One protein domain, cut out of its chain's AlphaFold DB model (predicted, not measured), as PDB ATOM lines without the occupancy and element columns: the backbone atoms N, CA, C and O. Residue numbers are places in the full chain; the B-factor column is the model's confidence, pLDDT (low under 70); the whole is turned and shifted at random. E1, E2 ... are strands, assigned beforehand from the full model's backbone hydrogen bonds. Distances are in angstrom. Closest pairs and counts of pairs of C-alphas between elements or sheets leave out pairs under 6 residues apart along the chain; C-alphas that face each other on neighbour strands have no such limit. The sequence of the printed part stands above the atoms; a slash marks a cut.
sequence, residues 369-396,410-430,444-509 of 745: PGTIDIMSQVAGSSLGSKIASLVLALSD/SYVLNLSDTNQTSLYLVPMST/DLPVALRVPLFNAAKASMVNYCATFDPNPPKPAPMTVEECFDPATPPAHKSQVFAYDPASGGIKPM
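AT A GLANCE: This is residues 369 to 396, 410 to 430 and 444 to 509 of the 745 residues of an uncharacterized protein of Jaapia argillacea MUCL 33604 (UniProt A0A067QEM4). The domain is a small closed barrel of seven antiparallel strands, with the short hairpin of E8 and E9 paired onto E5 and set across one end of the ring. The hairpins E1 to E2 and E5 to E6 reach away from the ring in opposite directions, and their turns make the longest axis. The printed part has 115 residues, with nine strands, E1 to E9, in order along the chain and no named helix; the class is all strand. The whole is compact by its radius of gyration of the C-alphas, 14.7 A, yet elongated in outline, spanning 50 by 32 by 32 A.

HOW THE PARTS SIT: Start with E1, residues 369 to 376, and E2, residues 385 to 394, an antiparallel hairpin; look for N 374 and O 388, 2.8 A apart. On the other side of E2 is E3, residues 411 to 416, antiparallel, with N 391 and O 414 at 2.8 A. Next find E4, residues 423 to 427, antiparallel to E1, where N 370 and O 423 are 2.8 A apart. E1 is staggered, pairing with E4 over residues 369 to 370 and with E2 over 373 to 376. E5, residues 445 to 455, pairs with E4 through N 424 and O 450, 2.8 A. E6, residues 460 to 467, forms a hairpin with E5, with N 453 and O 462 at 2.9 A. E7, residues 479 to 482, forms a hairpin with E6, with N 467 and O 479 at 2.8 A. E7 closes the ring on E3, where N 480 and O 411 are 2.8 A apart. E5, E6 and E7 are a meander, each strand the antiparallel neighbour of the one before. With E8, residues 497 to 499, they form a Greek key, in which E8 is the antiparallel neighbour of E5, with N 447 and O 497 at 2.8 A. E9, residues 505 to 508, forms a hairpin with E8, with N 498 and O 507 at 2.8 A.

IN THESE COORDINATES: Find C-alpha 369 at (23.449, 6.389, 16.577), where E1 begins; it runs 23.0 A. E2 covers 27.0 A, E3 14.9 A, E4 13.0 A and E6 21.4 A. E5, the longest strand, runs 29.7 A from C-alpha 445 at (29.903, 8.582, 31.203). E7 measures 10.1 A, E8 6.3 A and E9 10.3 A, ending at C-alpha 508, (29.770, 19.636, 28.126).

THE WHOLE: The C-alphas of Gly 380 and Ala 457 are the farthest apart, 51.0 A. Residues 397 to 409 and 431 to 443 are not printed; the C-alphas across these cuts are 9.0 A and 11.1 A apart. The links E6 to E7 and E7 to E8 are long. The mean pLDDT of the printed part is 91.6, with residues 396 and 430 under 70.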
ATOM      1  N   PRO A 369      24.034   5.328  17.395       96.62
ATOM      2  CA  PRO A 369      23.449   6.389  16.577       96.62
ATOM      3  C   PRO A 369      22.238   7.013  17.282       96.62
ATOM      4  O   PRO A 369      21.503   6.322  17.987       96.62
ATOM      5  N   GLY A 370      22.003   8.306  17.080       97.19
ATOM      6  CA  GLY A 370      20.877   9.034  17.663       97.19
ATOM      7  C   GLY A 370      20.825  10.495  17.242       97.19
ATOM      8  O   GLY A 370      21.565  10.930  16.360       97.19
ATOM      9  N   THR A 371      19.942  11.259  17.873       97.44
ATOM     10  CA  THR A 371      19.814  12.712  17.689       97.44
ATOM     11  C   THR A 371      19.918  13.428  19.030       97.44
ATOM     12  O   THR A 371      19.810  12.803  20.086       97.44
ATOM     13  N   ILE A 372      20.170  14.738  19.005       97.69
ATOM     14  CA  ILE A 372      20.197  15.560  20.220       97.69
ATOM     15  C   ILE A 372      19.063  16.566  20.170       97.69
ATOM     16  O   ILE A 372      19.009  17.413  19.273       97.69
ATOM     17  N   ASP A 373      18.210  16.485  21.180       97.25
ATOM     18  CA  ASP A 373      17.117  17.411  21.407       97.25
ATOM     19  C   ASP A 373      17.473  18.391  22.521       97.25
ATOM     20  O   ASP A 373      18.120  18.046  23.509       97.25
ATOM     21  N   ILE A 374      17.038  19.635  22.356       95.81
ATOM     22  CA  ILE A 374      17.142  20.670  23.373       95.81
ATOM     23  C   ILE A 374      15.815  20.744  24.101       95.81
ATOM     24  O   ILE A 374      14.778  21.051  23.506       95.81
ATOM     25  N   MET A 375      15.866  20.496  25.401       95.06
ATOM     26  CA  MET A 375      14.714  20.535  26.283       95.06
ATOM     27  C   MET A 375      14.784  21.782  27.160       95.06
ATOM     28  O   MET A 375      15.785  22.028  27.834       95.06
ATOM     29  N   SER A 376      13.712  22.571  27.172       93.12
ATOM     30  CA  SER A 376      13.520  23.622  28.173       93.12
ATOM     31  C   SER A 376      12.913  23.004  29.420       93.12
ATOM     32  O   SER A 376      11.942  22.246  29.326       93.12
ATOM     33  N   GLN A 377      13.409  23.387  30.594       86.56
ATOM     34  CA  GLN A 377      12.680  23.132  31.829       86.56
ATOM     35  C   GLN A 377      11.387  23.951  31.778       86.56
ATOM     36  O   GLN A 377      11.415  25.177  31.679       86.56
ATOM     37  N   VAL A 378      10.242  23.273  31.757       81.25
ATOM     38  CA  VAL A 378       8.940  23.924  31.910       81.25
ATOM     39  C   VAL A 378       8.601  23.830  33.387       81.25
ATOM     40  O   VAL A 378       8.636  22.733  33.944       81.25
ATOM     41  N   ALA A 379       8.308  24.962  34.031       71.69
ATOM     42  CA  ALA A 379       7.956  24.988  35.448       71.69
ATOM     43  C   ALA A 379       6.837  23.968  35.735       71.69
ATOM     44  O   ALA A 379       5.758  24.037  35.149       71.69
ATOM     45  N   GLY A 380       7.120  22.994  36.605       71.38
ATOM     46  CA  GLY A 380       6.188  21.920  36.961       71.38
ATOM     47  C   GLY A 380       6.225  20.660  36.082       71.38
ATOM     48  O   GLY A 380       5.471  19.733  36.366       71.38
ATOM     49  N   SER A 381       7.090  20.575  35.062       79.62
ATOM     50  CA  SER A 381       7.306  19.350  34.271       79.62
ATOM     51  C   SER A 381       8.654  18.711  34.596       79.62
ATOM     52  O   SER A 381       9.694  19.359  34.491       79.62
ATOM     53  N   SER A 382       8.651  17.419  34.929       74.81
ATOM     54  CA  SER A 382       9.877  16.629  35.110       74.81
ATOM     55  C   SER A 382      10.559  16.250  33.793       74.81
ATOM     56  O   SER A 382      11.729  15.886  33.806       74.81
ATOM     57  N   LEU A 383       9.845  16.320  32.666       70.38
ATOM     58  CA  LEU A 383      10.336  15.847  31.367       70.38
ATOM     59  C   LEU A 383      10.834  16.975  30.456       70.38
ATOM     60  O   LEU A 383      11.330  16.699  29.370       70.38
ATOM     61  N   GLY A 384      10.716  18.237  30.882       86.81
ATOM     62  CA  GLY A 384      10.945  19.387  30.008       86.81
ATOM     63  C   GLY A 384      10.022  19.386  28.780       86.81
ATOM     64  O   GLY A 384       9.181  18.507  28.600       86.81
ATOM     65  N   SER A 385      10.146  20.400  27.931       92.81
ATOM     66  CA  SER A 385       9.548  20.397  26.590       92.81
ATOM     67  C   SER A 385      10.656  20.521  25.568       92.81
ATOM     68  O   SER A 385      11.531  21.376  25.723       92.81
ATOM     69  N   LYS A 386      10.587  19.716  24.505       94.75
ATOM     70  CA  LYS A 386      11.453  19.885  23.339       94.75
ATOM     71  C   LYS A 386      11.202  21.265  22.745       94.75
ATOM     72  O   LYS A 386      10.056  21.600  22.449       94.75
ATOM     73  N   ILE A 387      12.264  22.052  22.618       95.12
ATOM     74  CA  ILE A 387      12.223  23.375  21.986       95.12
ATOM     75  C   ILE A 387      12.940  23.394  20.640       95.12
ATOM     76  O   ILE A 387      12.577  24.202  19.803       95.12
ATOM     77  N   ALA A 388      13.923  22.514  20.427       96.31
ATOM     78  CA  ALA A 388      14.646  22.380  19.165       96.31
ATOM     79  C   ALA A 388      15.394  21.038  19.109       96.31
ATOM     80  O   ALA A 388      15.517  20.343  20.118       96.31
ATOM     81  N   SER A 389      15.938  20.705  17.946       97.44
ATOM     82  CA  SER A 389      16.953  19.672  17.734       97.44
ATOM     83  C   SER A 389      18.229  20.298  17.176       97.44
ATOM     84  O   SER A 389      18.188  21.351  16.533       97.44
ATOM     85  N   LEU A 390      19.373  19.653  17.409       97.06
ATOM     86  CA  LEU A 390      20.627  20.061  16.780       97.06
ATOM     87  C   LEU A 390      20.651  19.633  15.307       97.06
ATOM     88  O   LEU A 390      20.443  18.460  14.981       97.06
ATOM     89  N   VAL A 391      20.945  20.587  14.425       97.38
ATOM     90  CA  VAL A 391      21.156  20.380  12.993       97.38
ATOM     91  C   VAL A 391      22.541  20.874  12.589       97.38
ATOM     92  O   VAL A 391      22.977  21.960  12.963       97.38
ATOM     93  N   LEU A 392      23.249  20.074  11.803       96.75
ATOM     94  CA  LEU A 392      24.518  20.443  11.207       96.75
ATOM     95  C   LEU A 392      24.281  21.463  10.094       96.75
ATOM     96  O   LEU A 392      23.619  21.172   9.097       96.75
ATOM     97  N   ALA A 393      24.861  22.641  10.261       95.06
ATOM     98  CA  ALA A 393      24.901  23.695   9.268       95.06
ATOM     99  C   ALA A 393      26.350  23.967   8.854       95.06
ATOM    100  O   ALA A 393      27.301  23.765   9.617       95.06
ATOM    101  N   LEU A 394      26.524  24.440   7.624       91.06
ATOM    102  CA  LEU A 394      27.781  25.053   7.216       91.06
ATOM    103  C   LEU A 394      27.909  26.379   7.970       91.06
ATOM    104  O   LEU A 394      26.934  27.122   8.070       91.06
ATOM    105  N   SER A 395      29.085  26.667   8.530       86.94
ATOM    106  CA  SER A 395      29.328  27.992   9.098       86.94
ATOM    107  C   SER A 395      29.268  28.996   7.952       86.94
ATOM    108  O   SER A 395      30.109  28.934   7.054       86.94
ATOM    109  N   ASP A 396      28.286  29.897   7.969       69.00
ATOM    110  CA  ASP A 396      28.137  30.965   6.979       69.00
ATOM    111  C   ASP A 396      29.299  31.960   7.120       69.00
ATOM    112  O   ASP A 396      29.174  33.049   7.681       69.00
ATOM    113  N   SER A 410      34.480  25.008   8.671       86.19
ATOM    114  CA  SER A 410      33.947  24.717   9.996       86.19
ATOM    115  C   SER A 410      32.455  24.442   9.867       86.19
ATOM    116  O   SER A 410      31.725  25.159   9.175       86.19
ATOM    117  N   TYR A 411      31.998  23.387  10.524       94.81
ATOM    118  CA  TYR A 411      30.578  23.100  10.643       94.81
ATOM    119  C   TYR A 411      30.090  23.621  11.994       94.81
ATOM    120  O   TYR A 411      30.839  23.618  12.972       94.81
ATOM    121  N   VAL A 412      28.846  24.084  12.051       95.81
ATOM    122  CA  VAL A 412      28.208  24.583  13.275       95.81
ATOM    123  C   VAL A 412      26.960  23.753  13.535       95.81
ATOM    124  O   VAL A 412      26.228  23.420  12.604       95.81
ATOM    125  N   LEU A 413      26.712  23.401  14.795       95.75
ATOM    126  CA  LEU A 413      25.455  22.784  15.207       95.75
ATOM    127  C   LEU A 413      24.458  23.893  15.539       95.75
ATOM    128  O   LEU A 413      24.501  24.494  16.613       95.75
ATOM    129  N   ASN A 414      23.577  24.168  14.584       95.69
ATOM    130  CA  ASN A 414      22.480  25.111  14.730       95.69
ATOM    131  C   ASN A 414      21.257  24.437  15.350       95.69
ATOM    132  O   ASN A 414      21.141  23.213  15.396       95.69
ATOM    133  N   LEU A 415      20.322  25.257  15.817       94.81
ATOM    134  CA  LEU A 415      19.030  24.791  16.303       94.81
ATOM    135  C   LEU A 415      18.038  24.720  15.149       94.81
ATOM    136  O   LEU A 415      17.989  25.625  14.315       94.81
ATOM    137  N   SER A 416      17.232  23.666  15.113       96.06
ATOM    138  CA  SER A 416      16.106  23.562  14.194       96.06
ATOM    139  C   SER A 416      14.905  22.921  14.868       96.06
ATOM    140  O   SER A 416      15.034  21.961  15.621       96.06
ATOM    141  N   ASP A 417      13.723  23.449  14.564       93.19
ATOM    142  CA  ASP A 417      12.463  22.938  15.102       93.19
ATOM    143  C   ASP A 417      11.991  21.679  14.357       93.19
ATOM    144  O   ASP A 417      11.219  20.881  14.888       93.19
ATOM    145  N   THR A 418      12.440  21.506  13.111       93.19
ATOM    146  CA  THR A 418      11.951  20.471  12.188       93.19
ATOM    147  C   THR A 418      13.037  19.509  11.732       93.19
ATOM    148  O   THR A 418      12.745  18.342  11.474       93.19
ATOM    149  N   ASN A 419      14.278  19.981  11.627       97.06
ATOM    150  CA  ASN A 419      15.397  19.183  11.154       97.06
ATOM    151  C   ASN A 419      16.249  18.710  12.328       97.06
ATOM    152  O   ASN A 419      16.425  19.406  13.322       97.06
ATOM    153  N   GLN A 420      16.824  17.524  12.181       96.75
ATOM    154  CA  GLN A 420      17.715  16.932  13.167       96.75
ATOM    155  C   GLN A 420      18.871  16.243  12.456       96.75
ATOM    156  O   GLN A 420      18.693  15.654  11.386       96.75
ATOM    157  N   THR A 421      20.059  16.308  13.043       96.44
ATOM    158  CA  THR A 421      21.228  15.590  12.537       96.44
ATOM    159  C   THR A 421      21.446  14.309  13.323       96.44
ATOM    160  O   THR A 421      21.505  14.323  14.551       96.44
ATOM    161  N   SER A 422      21.590  13.203  12.590       96.06
ATOM    162  CA  SER A 422      22.024  11.928  13.157       96.06
ATOM    163  C   SER A 422      23.505  12.000  13.521       96.06
ATOM    164  O   SER A 422      24.342  12.388  12.702       96.06
ATOM    165  N   LEU A 423      23.814  11.635  14.756       96.81
ATOM    166  CA  LEU A 423      25.149  11.641  15.335       96.81
ATOM    167  C   LEU A 423      25.348  10.393  16.194       96.81
ATOM    168  O   LEU A 423      24.394   9.748  16.623       96.81
ATOM    169  N   TYR A 424      26.601  10.028  16.421       97.50
ATOM    170  CA  TYR A 424      26.980   8.837  17.166       97.50
ATOM    171  C   TYR A 424      27.490   9.232  18.546       97.50
ATOM    172  O   TYR A 424      28.449   9.994  18.663       97.50
ATOM    173  N   LEU A 425      26.879   8.668  19.583       97.19
ATOM    174  CA  LEU A 425      27.380   8.718  20.948       97.19
ATOM    175  C   LEU A 425      28.484   7.670  21.092       97.19
ATOM    176  O   LEU A 425      28.219   6.464  21.072       97.19
ATOM    177  N   VAL A 426      29.731   8.124  21.186       95.88
ATOM    178  CA  VAL A 426      30.903   7.249  21.268       95.88
ATOM    179  C   VAL A 426      31.506   7.342  22.664       95.88
ATOM    180  O   VAL A 426      31.955   8.426  23.039       95.88
ATOM    181  N   PRO A 427      31.565   6.242  23.431       94.31
ATOM    182  CA  PRO A 427      32.295   6.214  24.690       94.31
ATOM    183  C   PRO A 427      33.755   6.599  24.458       94.31
ATOM    184  O   PRO A 427      34.440   6.014  23.615       94.31
ATOM    185  N   MET A 428      34.235   7.591  25.199       90.44
ATOM    186  CA  MET A 428      35.653   7.924  25.222       90.44
ATOM    187  C   MET A 428      36.295   6.924  26.166       90.44
ATOM    188  O   MET A 428      35.936   6.918  27.342       90.44
ATOM    189  N   SER A 429      37.132   6.027  25.622       77.12
ATOM    190  CA  SER A 429      37.732   4.879  26.316       77.12
ATOM    191  C   SER A 429      37.956   5.188  27.785       77.12
ATOM    192  O   SER A 429      38.800   6.009  28.145       77.12
ATOM    193  N   THR A 430      37.111   4.576  28.606       54.19
ATOM    194  CA  THR A 430      37.009   4.879  30.020       54.19
ATOM    195  C   THR A 430      38.357   4.629  30.700       54.19
ATOM    196  O   THR A 430      39.063   3.677  30.343       54.19
ATOM    197  N   ASP A 444      28.375  10.058  35.477       92.00
ATOM    198  CA  ASP A 444      28.354  10.534  34.105       92.00
ATOM    199  C   ASP A 444      29.413   9.781  33.285       92.00
ATOM    200  O   ASP A 444      30.563   9.618  33.706       92.00
ATOM    201  N   LEU A 445      29.020   9.298  32.111       92.44
ATOM    202  CA  LEU A 445      29.903   8.582  31.203       92.44
ATOM    203  C   LEU A 445      30.597   9.587  30.277       92.44
ATOM    204  O   LEU A 445      29.898  10.321  29.576       92.44
ATOM    205  N   PRO A 446      31.941   9.625  30.213       93.38
ATOM    206  CA  PRO A 446      32.636  10.472  29.255       93.38
ATOM    207  C   PRO A 446      32.426   9.931  27.834       93.38
ATOM    208  O   PRO A 446      32.744   8.781  27.516       93.38
ATOM    209  N   VAL A 447      31.885  10.772  26.963       95.50
ATOM    210  CA  VAL A 447      31.534  10.446  25.578       95.50
ATOM    211  C   VAL A 447      31.990  11.551  24.628       95.50
ATOM    212  O   VAL A 447      32.183  12.696  25.024       95.50
ATOM    213  N   ALA A 448      32.128  11.210  23.351       96.31
ATOM    214  CA  ALA A 448      32.261  12.152  22.250       96.31
ATOM    215  C   ALA A 448      31.063  12.014  21.307       96.31
ATOM    216  O   ALA A 448      30.571  10.911  21.059       96.31
ATOM    217  N   LEU A 449      30.616  13.137  20.752       97.25
ATOM    218  CA  LEU A 449      29.533  13.185  19.773       97.25
ATOM    219  C   LEU A 449      30.133  13.224  18.370       97.25
ATOM    220  O   LEU A 449      30.708  14.241  17.978       97.25
ATOM    221  N   ARG A 450      30.031  12.120  17.623       96.88
ATOM    222  CA  ARG A 450      30.657  11.982  16.300       96.88
ATOM    223  C   ARG A 450      29.663  12.136  15.158       96.88
ATOM    224  O   ARG A 450      28.579  11.560  15.185       96.88
ATOM    225  N   VAL A 451      30.075  12.840  14.112       96.62
ATOM    226  CA  VAL A 451      29.326  13.019  12.868       96.62
ATOM    227  C   VAL A 451      30.207  12.552  11.702       96.62
ATOM    228  O   VAL A 451      31.248  13.162  11.445       96.62
ATOM    229  N   PRO A 452      29.850  11.462  11.000       95.50
ATOM    230  CA  PRO A 452      30.601  11.019   9.833       95.50
ATOM    231  C   PRO A 452      30.279  11.927   8.639       95.50
ATOM    232  O   PRO A 452      29.138  11.986   8.183       95.50
ATOM    233  N   LEU A 453      31.289  12.621   8.110       94.12
ATOM    234  CA  LEU A 453      31.155  13.531   6.968       94.12
ATOM    235  C   LEU A 453      31.998  13.055   5.786       94.12
ATOM    236  O   LEU A 453      33.132  12.602   5.948       94.12
ATOM    237  N   PHE A 454      31.453  13.170   4.575       92.75
ATOM    238  CA  PHE A 454      32.180  12.819   3.359       92.75
ATOM    239  C   PHE A 454      33.203  13.905   3.014       92.75
ATOM    240  O   PHE A 454      32.846  15.027   2.651       92.75
ATOM    241  N   ASN A 455      34.490  13.565   3.079       88.81
ATOM    242  CA  ASN A 455      35.562  14.450   2.652       88.81
ATOM    243  C   ASN A 455      35.867  14.204   1.167       88.81
ATOM    244  O   ASN A 455      36.511  13.216   0.807       88.81
ATOM    245  N   ALA A 456      35.440  15.127   0.303       88.00
ATOM    246  CA  ALA A 456      35.620  15.008  -1.144       88.00
ATOM    247  C   ALA A 456      37.096  14.954  -1.581       88.00
ATOM    248  O   ALA A 456      37.412  14.287  -2.562       88.00
ATOM    249  N   ALA A 457      38.008  15.603  -0.846       86.88
ATOM    250  CA  ALA A 457      39.435  15.601  -1.171       86.88
ATOM    251  C   ALA A 457      40.098  14.246  -0.877       86.88
ATOM    252  O   ALA A 457      40.989  13.827  -1.615       86.88
ATOM    253  N   LYS A 458      39.653  13.557   0.181       88.62
ATOM    254  CA  LYS A 458      40.108  12.201   0.535       88.62
ATOM    255  C   LYS A 458      39.268  11.099  -0.133       88.62
ATOM    256  O   LYS A 458      39.659   9.938  -0.091       88.62
ATOM    257  N   ALA A 459      38.134  11.459  -0.743       92.25
ATOM    258  CA  ALA A 459      37.117  10.537  -1.249       92.25
ATOM    259  C   ALA A 459      36.708   9.474  -0.207       92.25
ATOM    260  O   ALA A 459      36.504   8.308  -0.541       92.25
ATOM    261  N   SER A 460      36.616   9.880   1.064       93.62
ATOM    262  CA  SER A 460      36.361   8.989   2.198       93.62
ATOM    263  C   SER A 460      35.464   9.649   3.243       93.62
ATOM    264  O   SER A 460      35.477  10.870   3.403       93.62
ATOM    265  N   MET A 461      34.727   8.837   4.004       91.44
ATOM    266  CA  MET A 461      34.052   9.296   5.220       91.44
ATOM    267  C   MET A 461      35.098   9.571   6.305       91.44
ATOM    268  O   MET A 461      35.968   8.737   6.559       91.44
ATOM    269  N   VAL A 462      35.035  10.747   6.921       93.38
ATOM    270  CA  VAL A 462      35.902  11.172   8.025       93.38
ATOM    271  C   VAL A 462      35.012  11.485   9.222       93.38
ATOM    272  O   VAL A 462      33.952  12.088   9.069       93.38
ATOM    273  N   ASN A 463      35.423  11.057  10.415       93.88
ATOM    274  CA  ASN A 463      34.686  11.341  11.640       93.88
ATOM    275  C   ASN A 463      35.041  12.737  12.150       93.88
ATOM    276  O   ASN A 463      36.204  13.016  12.445       93.88
ATOM    277  N   TYR A 464      34.027  13.579  12.283       96.19
ATOM    278  CA  TYR A 464      34.117  14.864  12.958       96.19
ATOM    279  C   TYR A 464      33.484  14.746  14.345       96.19
ATOM    280  O   TYR A 464      32.600  13.918  14.553       96.19
ATOM    281  N   CYS A 465      33.940  15.549  15.294       96.88
ATOM    282  CA  CYS A 465      33.479  15.568  16.670       96.88
ATOM    283  C   CYS A 465      32.879  16.938  16.998       96.88
ATOM    284  O   CYS A 465      33.436  17.982  16.636       96.88
ATOM    285  N   ALA A 466      31.743  16.936  17.696       96.88
ATOM    286  CA  ALA A 466      31.193  18.159  18.259       96.88
ATOM    287  C   ALA A 466      32.195  18.737  19.264       96.88
ATOM    288  O   ALA A 466      32.711  18.022  20.120       96.88
ATOM    289  N   THR A 467      32.490  20.019  19.117       95.75
ATOM    290  CA  THR A 467      33.501  20.747  19.870       95.75
ATOM    291  C   THR A 467      32.849  21.979  20.480       95.75
ATOM    292  O   THR A 467      32.026  22.645  19.845       95.75
ATOM    293  N   PHE A 468      33.201  22.285  21.718       94.69
ATOM    294  CA  PHE A 468      32.803  23.519  22.380       94.69
ATOM    295  C   PHE A 468      34.019  24.167  23.028       94.69
ATOM    296  O   PHE A 468      34.984  23.491  23.387       94.69
ATOM    297  N   ASP A 469      33.957  25.486  23.156       93.25
ATOM    298  CA  ASP A 469      34.888  26.237  23.979       93.25
ATOM    299  C   ASP A 469      34.275  26.352  25.384       93.25
ATOM    300  O   ASP A 469      33.158  26.873  25.499       93.25
ATOM    301  N   PRO A 470      34.925  25.801  26.426       86.19
ATOM    302  CA  PRO A 470      34.458  25.923  27.801       86.19
ATOM    303  C   PRO A 470      34.406  27.384  28.270       86.19
ATOM    304  O   PRO A 470      33.444  27.792  28.919       86.19
ATOM    305  N   ASN A 471      35.385  28.201  27.885       87.69
ATOM    306  CA  ASN A 471      35.520  29.577  28.350       87.69
ATOM    307  C   ASN A 471      35.632  30.547  27.164       87.69
ATOM    308  O   ASN A 471      36.681  31.171  26.957       87.69
ATOM    309  N   PRO A 472      34.566  30.676  26.351       90.62
ATOM    310  CA  PRO A 472      34.633  31.514  25.181       90.62
ATOM    311  C   PRO A 472      34.537  32.984  25.612       90.62
ATOM    312  O   PRO A 472      33.667  33.343  26.409       90.62
ATOM    313  N   PRO A 473      35.343  33.893  25.033       90.19
ATOM    314  CA  PRO A 473      35.317  35.316  25.392       90.19
ATOM    315  C   PRO A 473      33.966  35.988  25.098       90.19
ATOM    316  O   PRO A 473      33.680  37.080  25.589       90.19
ATOM    317  N   LYS A 474      33.141  35.358  24.253       90.56
ATOM    318  CA  LYS A 474      31.749  35.710  23.953       90.56
ATOM    319  C   LYS A 474      30.961  34.418  23.739       90.56
ATOM    320  O   LYS A 474      31.556  33.466  23.243       90.56
ATOM    321  N   PRO A 475      29.644  34.377  24.012       89.50
ATOM    322  CA  PRO A 475      28.825  33.209  23.705       89.50
ATOM    323  C   PRO A 475      29.066  32.717  22.272       89.50
ATOM    324  O   PRO A 475      28.849  33.458  21.312       89.50
ATOM    325  N   ALA A 476      29.546  31.482  22.146       91.31
ATOM    326  CA  ALA A 476      29.892  30.857  20.878       91.31
ATOM    327  C   ALA A 476      29.026  29.606  20.657       91.31
ATOM    328  O   ALA A 476      28.702  28.904  21.623       91.31
ATOM    329  N   PRO A 477      28.614  29.322  19.410       92.88
ATOM    330  CA  PRO A 477      27.884  28.102  19.103       92.88
ATOM    331  C   PRO A 477      28.808  26.877  19.177       92.88
ATOM    332  O   PRO A 477      30.027  26.991  19.065       92.88
ATOM    333  N   MET A 478      28.215  25.691  19.324       95.00
ATOM    334  CA  MET A 478      28.953  24.429  19.238       95.00
ATOM    335  C   MET A 478      29.373  24.181  17.786       95.00
ATOM    336  O   MET A 478      28.551  24.271  16.869       95.00
ATOM    337  N   THR A 479      30.645  23.866  17.570       96.12
ATOM    338  CA  THR A 479      31.194  23.577  16.243       96.12
ATOM    339  C   THR A 479      31.370  22.076  16.051       96.12
ATOM    340  O   THR A 479      31.290  21.294  16.994       96.12
ATOM    341  N   VAL A 480      31.572  21.641  14.814       96.31
ATOM    342  CA  VAL A 480      31.913  20.259  14.469       96.31
ATOM    343  C   VAL A 480      33.225  20.299  13.691       96.31
ATOM    344  O   VAL A 480      33.302  20.853  12.592       96.31
ATOM    345  N   GLU A 481      34.269  19.749  14.306       95.19
ATOM    346  CA  GLU A 481      35.662  19.789  13.841       95.19
ATOM    347  C   GLU A 481      36.212  18.363  13.703       95.19
ATOM    348  O   GLU A 481      35.584  17.412  14.158       95.19
ATOM    349  N   GLU A 482      37.354  18.168  13.036       94.56
ATOM    350  CA  GLU A 482      37.970  16.834  12.962       94.56
ATOM    351  C   GLU A 482      38.265  16.341  14.392       94.56
ATOM    352  O   GLU A 482      38.699  17.113  15.251       94.56
ATOM    353  N   CYS A 483      37.957  15.074  14.682       94.31
ATOM    354  CA  CYS A 483      38.166  14.535  16.025       94.31
ATOM    355  C   CYS A 483      39.657  14.587  16.397       94.31
ATOM    356  O   CYS A 483      40.492  14.094  15.635       94.31
ATOM    357  N   PHE A 484      39.987  15.140  17.565       92.56
ATOM    358  CA  PHE A 484      41.352  15.165  18.094       92.56
ATOM    359  C   PHE A 484      41.535  14.150  19.225       92.56
ATOM    360  O   PHE A 484      40.571  13.639  19.796       92.56
ATOM    361  N   ASP A 485      42.793  13.826  19.528       88.75
ATOM    362  CA  ASP A 485      43.123  12.961  20.658       88.75
ATOM    363  C   ASP A 485      42.824  13.709  21.971       88.75
ATOM    364  O   ASP A 485      43.411  14.773  22.201       88.75
ATOM    365  N   PRO A 486      41.938  13.192  22.845       83.38
ATOM    366  CA  PRO A 486      41.651  13.826  24.129       83.38
ATOM    367  C   PRO A 486      42.860  13.923  25.061       83.38
ATOM    368  O   PRO A 486      42.794  14.669  26.032       83.38
ATOM    369  N   ALA A 487      43.952  13.196  24.799       84.19
ATOM    370  CA  ALA A 487      45.200  13.341  25.545       84.19
ATOM    371  C   ALA A 487      45.937  14.658  25.239       84.19
ATOM    372  O   ALA A 487      46.770  15.098  26.031       84.19
ATOM    373  N   THR A 488      45.643  15.291  24.100       87.56
ATOM    374  CA  THR A 488      46.252  16.557  23.670       87.56
ATOM    375  C   THR A 488      45.176  17.512  23.147       87.56
ATOM    376  O   THR A 488      45.156  17.807  21.945       87.56
ATOM    377  N   PRO A 489      44.248  17.973  24.008       85.19
ATOM    378  CA  PRO A 489      43.203  18.885  23.580       85.19
ATOM    379  C   PRO A 489      43.826  20.227  23.158       85.19
ATOM    380  O   PRO A 489      44.778  20.699  23.792       85.19
ATOM    381  N   PRO A 490      43.330  20.863  22.085       87.81
ATOM    382  CA  PRO A 490      43.674  22.245  21.789       87.81
ATOM    383  C   PRO A 490      43.235  23.153  22.944       87.81
ATOM    384  O   PRO A 490      42.192  22.923  23.552       87.81
ATOM    385  N   ALA A 491      43.997  24.214  23.213       86.31
ATOM    386  CA  ALA A 491      43.603  25.210  24.207       86.31
ATOM    387  C   ALA A 491      42.205  25.772  23.885       86.31
ATOM    388  O   ALA A 491      41.924  26.077  22.722       86.31
ATOM    389  N   HIS A 492      41.361  25.919  24.912       85.75
ATOM    390  CA  HIS A 492      39.986  26.426  24.793       85.75
ATOM    391  C   HIS A 492      39.065  25.568  23.905       85.75
ATOM    392  O   HIS A 492      38.135  26.084  23.287       85.75
ATOM    393  N   LYS A 493      39.316  24.255  23.788       90.69
ATOM    394  CA  LYS A 493      38.446  23.343  23.030       90.69
ATOM    395  C   LYS A 493      38.306  21.988  23.709       90.69
ATOM    396  O   LYS A 493      39.290  21.300  23.962       90.69
ATOM    397  N   SER A 494      37.064  21.550  23.887       92.88
ATOM    398  CA  SER A 494      36.734  20.205  24.354       92.88
ATOM    399  C   SER A 494      35.801  19.500  23.374       92.88
ATOM    400  O   SER A 494      34.885  20.099  22.809       92.88
ATOM    401  N   GLN A 495      36.061  18.209  23.165       95.19
ATOM    402  CA  GLN A 495      35.202  17.270  22.430       95.19
ATOM    403  C   GLN A 495      34.549  16.246  23.372       95.19
ATOM    404  O   GLN A 495      33.966  15.259  22.917       95.19
ATOM    405  N   VAL A 496      34.682  16.456  24.687       94.19
ATOM    406  CA  VAL A 496      34.249  15.515  25.722       94.19
ATOM    407  C   VAL A 496      32.971  16.012  26.367       94.19
ATOM    408  O   VAL A 496      32.866  17.155  26.809       94.19
ATOM    409  N   PHE A 497      32.000  15.120  26.453       95.44
ATOM    410  CA  PHE A 497      30.730  15.359  27.106       95.44
ATOM    411  C   PHE A 497      30.499  14.298  28.174       95.44
ATOM    412  O   PHE A 497      30.975  13.172  28.063       95.44
ATOM    413  N   ALA A 498      29.738  14.657  29.194       94.56
ATOM    414  CA  ALA A 498      29.230  13.753  30.204       94.56
ATOM    415  C   ALA A 498      27.841  13.310  29.762       94.56
ATOM    416  O   ALA A 498      26.977  14.148  29.493       94.56
ATOM    417  N   TYR A 499      27.640  12.003  29.680       95.88
ATOM    418  CA  TYR A 499      26.362  11.386  29.374       95.88
ATOM    419  C   TYR A 499      25.784  10.729  30.623       95.88
ATOM    420  O   TYR A 499      26.400   9.826  31.191       95.88
ATOM    421  N   ASP A 500      24.593  11.158  31.022       94.81
ATOM    422  CA  ASP A 500      23.816  10.506  32.069       94.81
ATOM    423  C   ASP A 500      22.900   9.443  31.435       94.81
ATOM    424  O   ASP A 500      21.904   9.792  30.793       94.81
ATOM    425  N   PRO A 501      23.183   8.139  31.616       93.81
ATOM    426  CA  PRO A 501      22.361   7.080  31.042       93.81
ATOM    427  C   PRO A 501      20.947   7.009  31.639       93.81
ATOM    428  O   PRO A 501      20.074   6.398  31.025       93.81
ATOM    429  N   ALA A 502      20.701   7.600  32.817       92.50
ATOM    430  CA  ALA A 502      19.383   7.573  33.450       92.50
ATOM    431  C   ALA A 502      18.413   8.576  32.809       92.50
ATOM    432  O   ALA A 502      17.247   8.248  32.592       92.50
ATOM    433  N   SER A 503      18.889   9.786  32.500       93.06
ATOM    434  CA  SER A 503      18.079  10.833  31.862       93.06
ATOM    435  C   SER A 503      18.252  10.917  30.344       93.06
ATOM    436  O   SER A 503      17.438  11.545  29.668       93.06
ATOM    437  N   GLY A 504      19.317  10.325  29.800       95.00
ATOM    438  CA  GLY A 504      19.775  10.589  28.437       95.00
ATOM    439  C   GLY A 504      20.435  11.965  28.281       95.00
ATOM    440  O   GLY A 504      20.754  12.362  27.161       95.00
ATOM    441  N   GLY A 505      20.620  12.705  29.377       95.56
ATOM    442  CA  GLY A 505      21.198  14.039  29.376       95.56
ATOM    443  C   GLY A 505      22.655  14.031  28.922       95.56
ATOM    444  O   GLY A 505      23.445  13.188  29.341       95.56
ATOM    445  N   ILE A 506      23.016  14.993  28.079       96.19
ATOM    446  CA  ILE A 506      24.395  15.286  27.702       96.19
ATOM    447  C   ILE A 506      24.757  16.664  28.252       96.19
ATOM    448  O   ILE A 506      24.036  17.641  28.034       96.19
ATOM    449  N   LYS A 507      25.907  16.766  28.914       94.44
ATOM    450  CA  LYS A 507      26.482  18.046  29.339       94.44
ATOM    451  C   LYS A 507      27.930  18.186  28.858       94.44
ATOM    452  O   LYS A 507      28.659  17.195  28.867       94.44
ATOM    453  N   PRO A 508      28.362  19.377  28.417       93.62
ATOM    454  CA  PRO A 508      29.770  19.636  28.126       93.62
ATOM    455  C   PRO A 508      30.644  19.330  29.358       93.62
ATOM    456  O   PRO A 508      30.248  19.673  30.473       93.62
ATOM    457  N   MET A 509      31.794  18.669  29.176       88.75
ATOM    458  CA  MET A 509      32.767  18.428  30.253       88.75
ATOM    459  C   MET A 509      34.016  19.293  30.112       88.75
ATOM    460  O   MET A 509      34.694  19.281  29.084       88.75
TER     461      MET A 509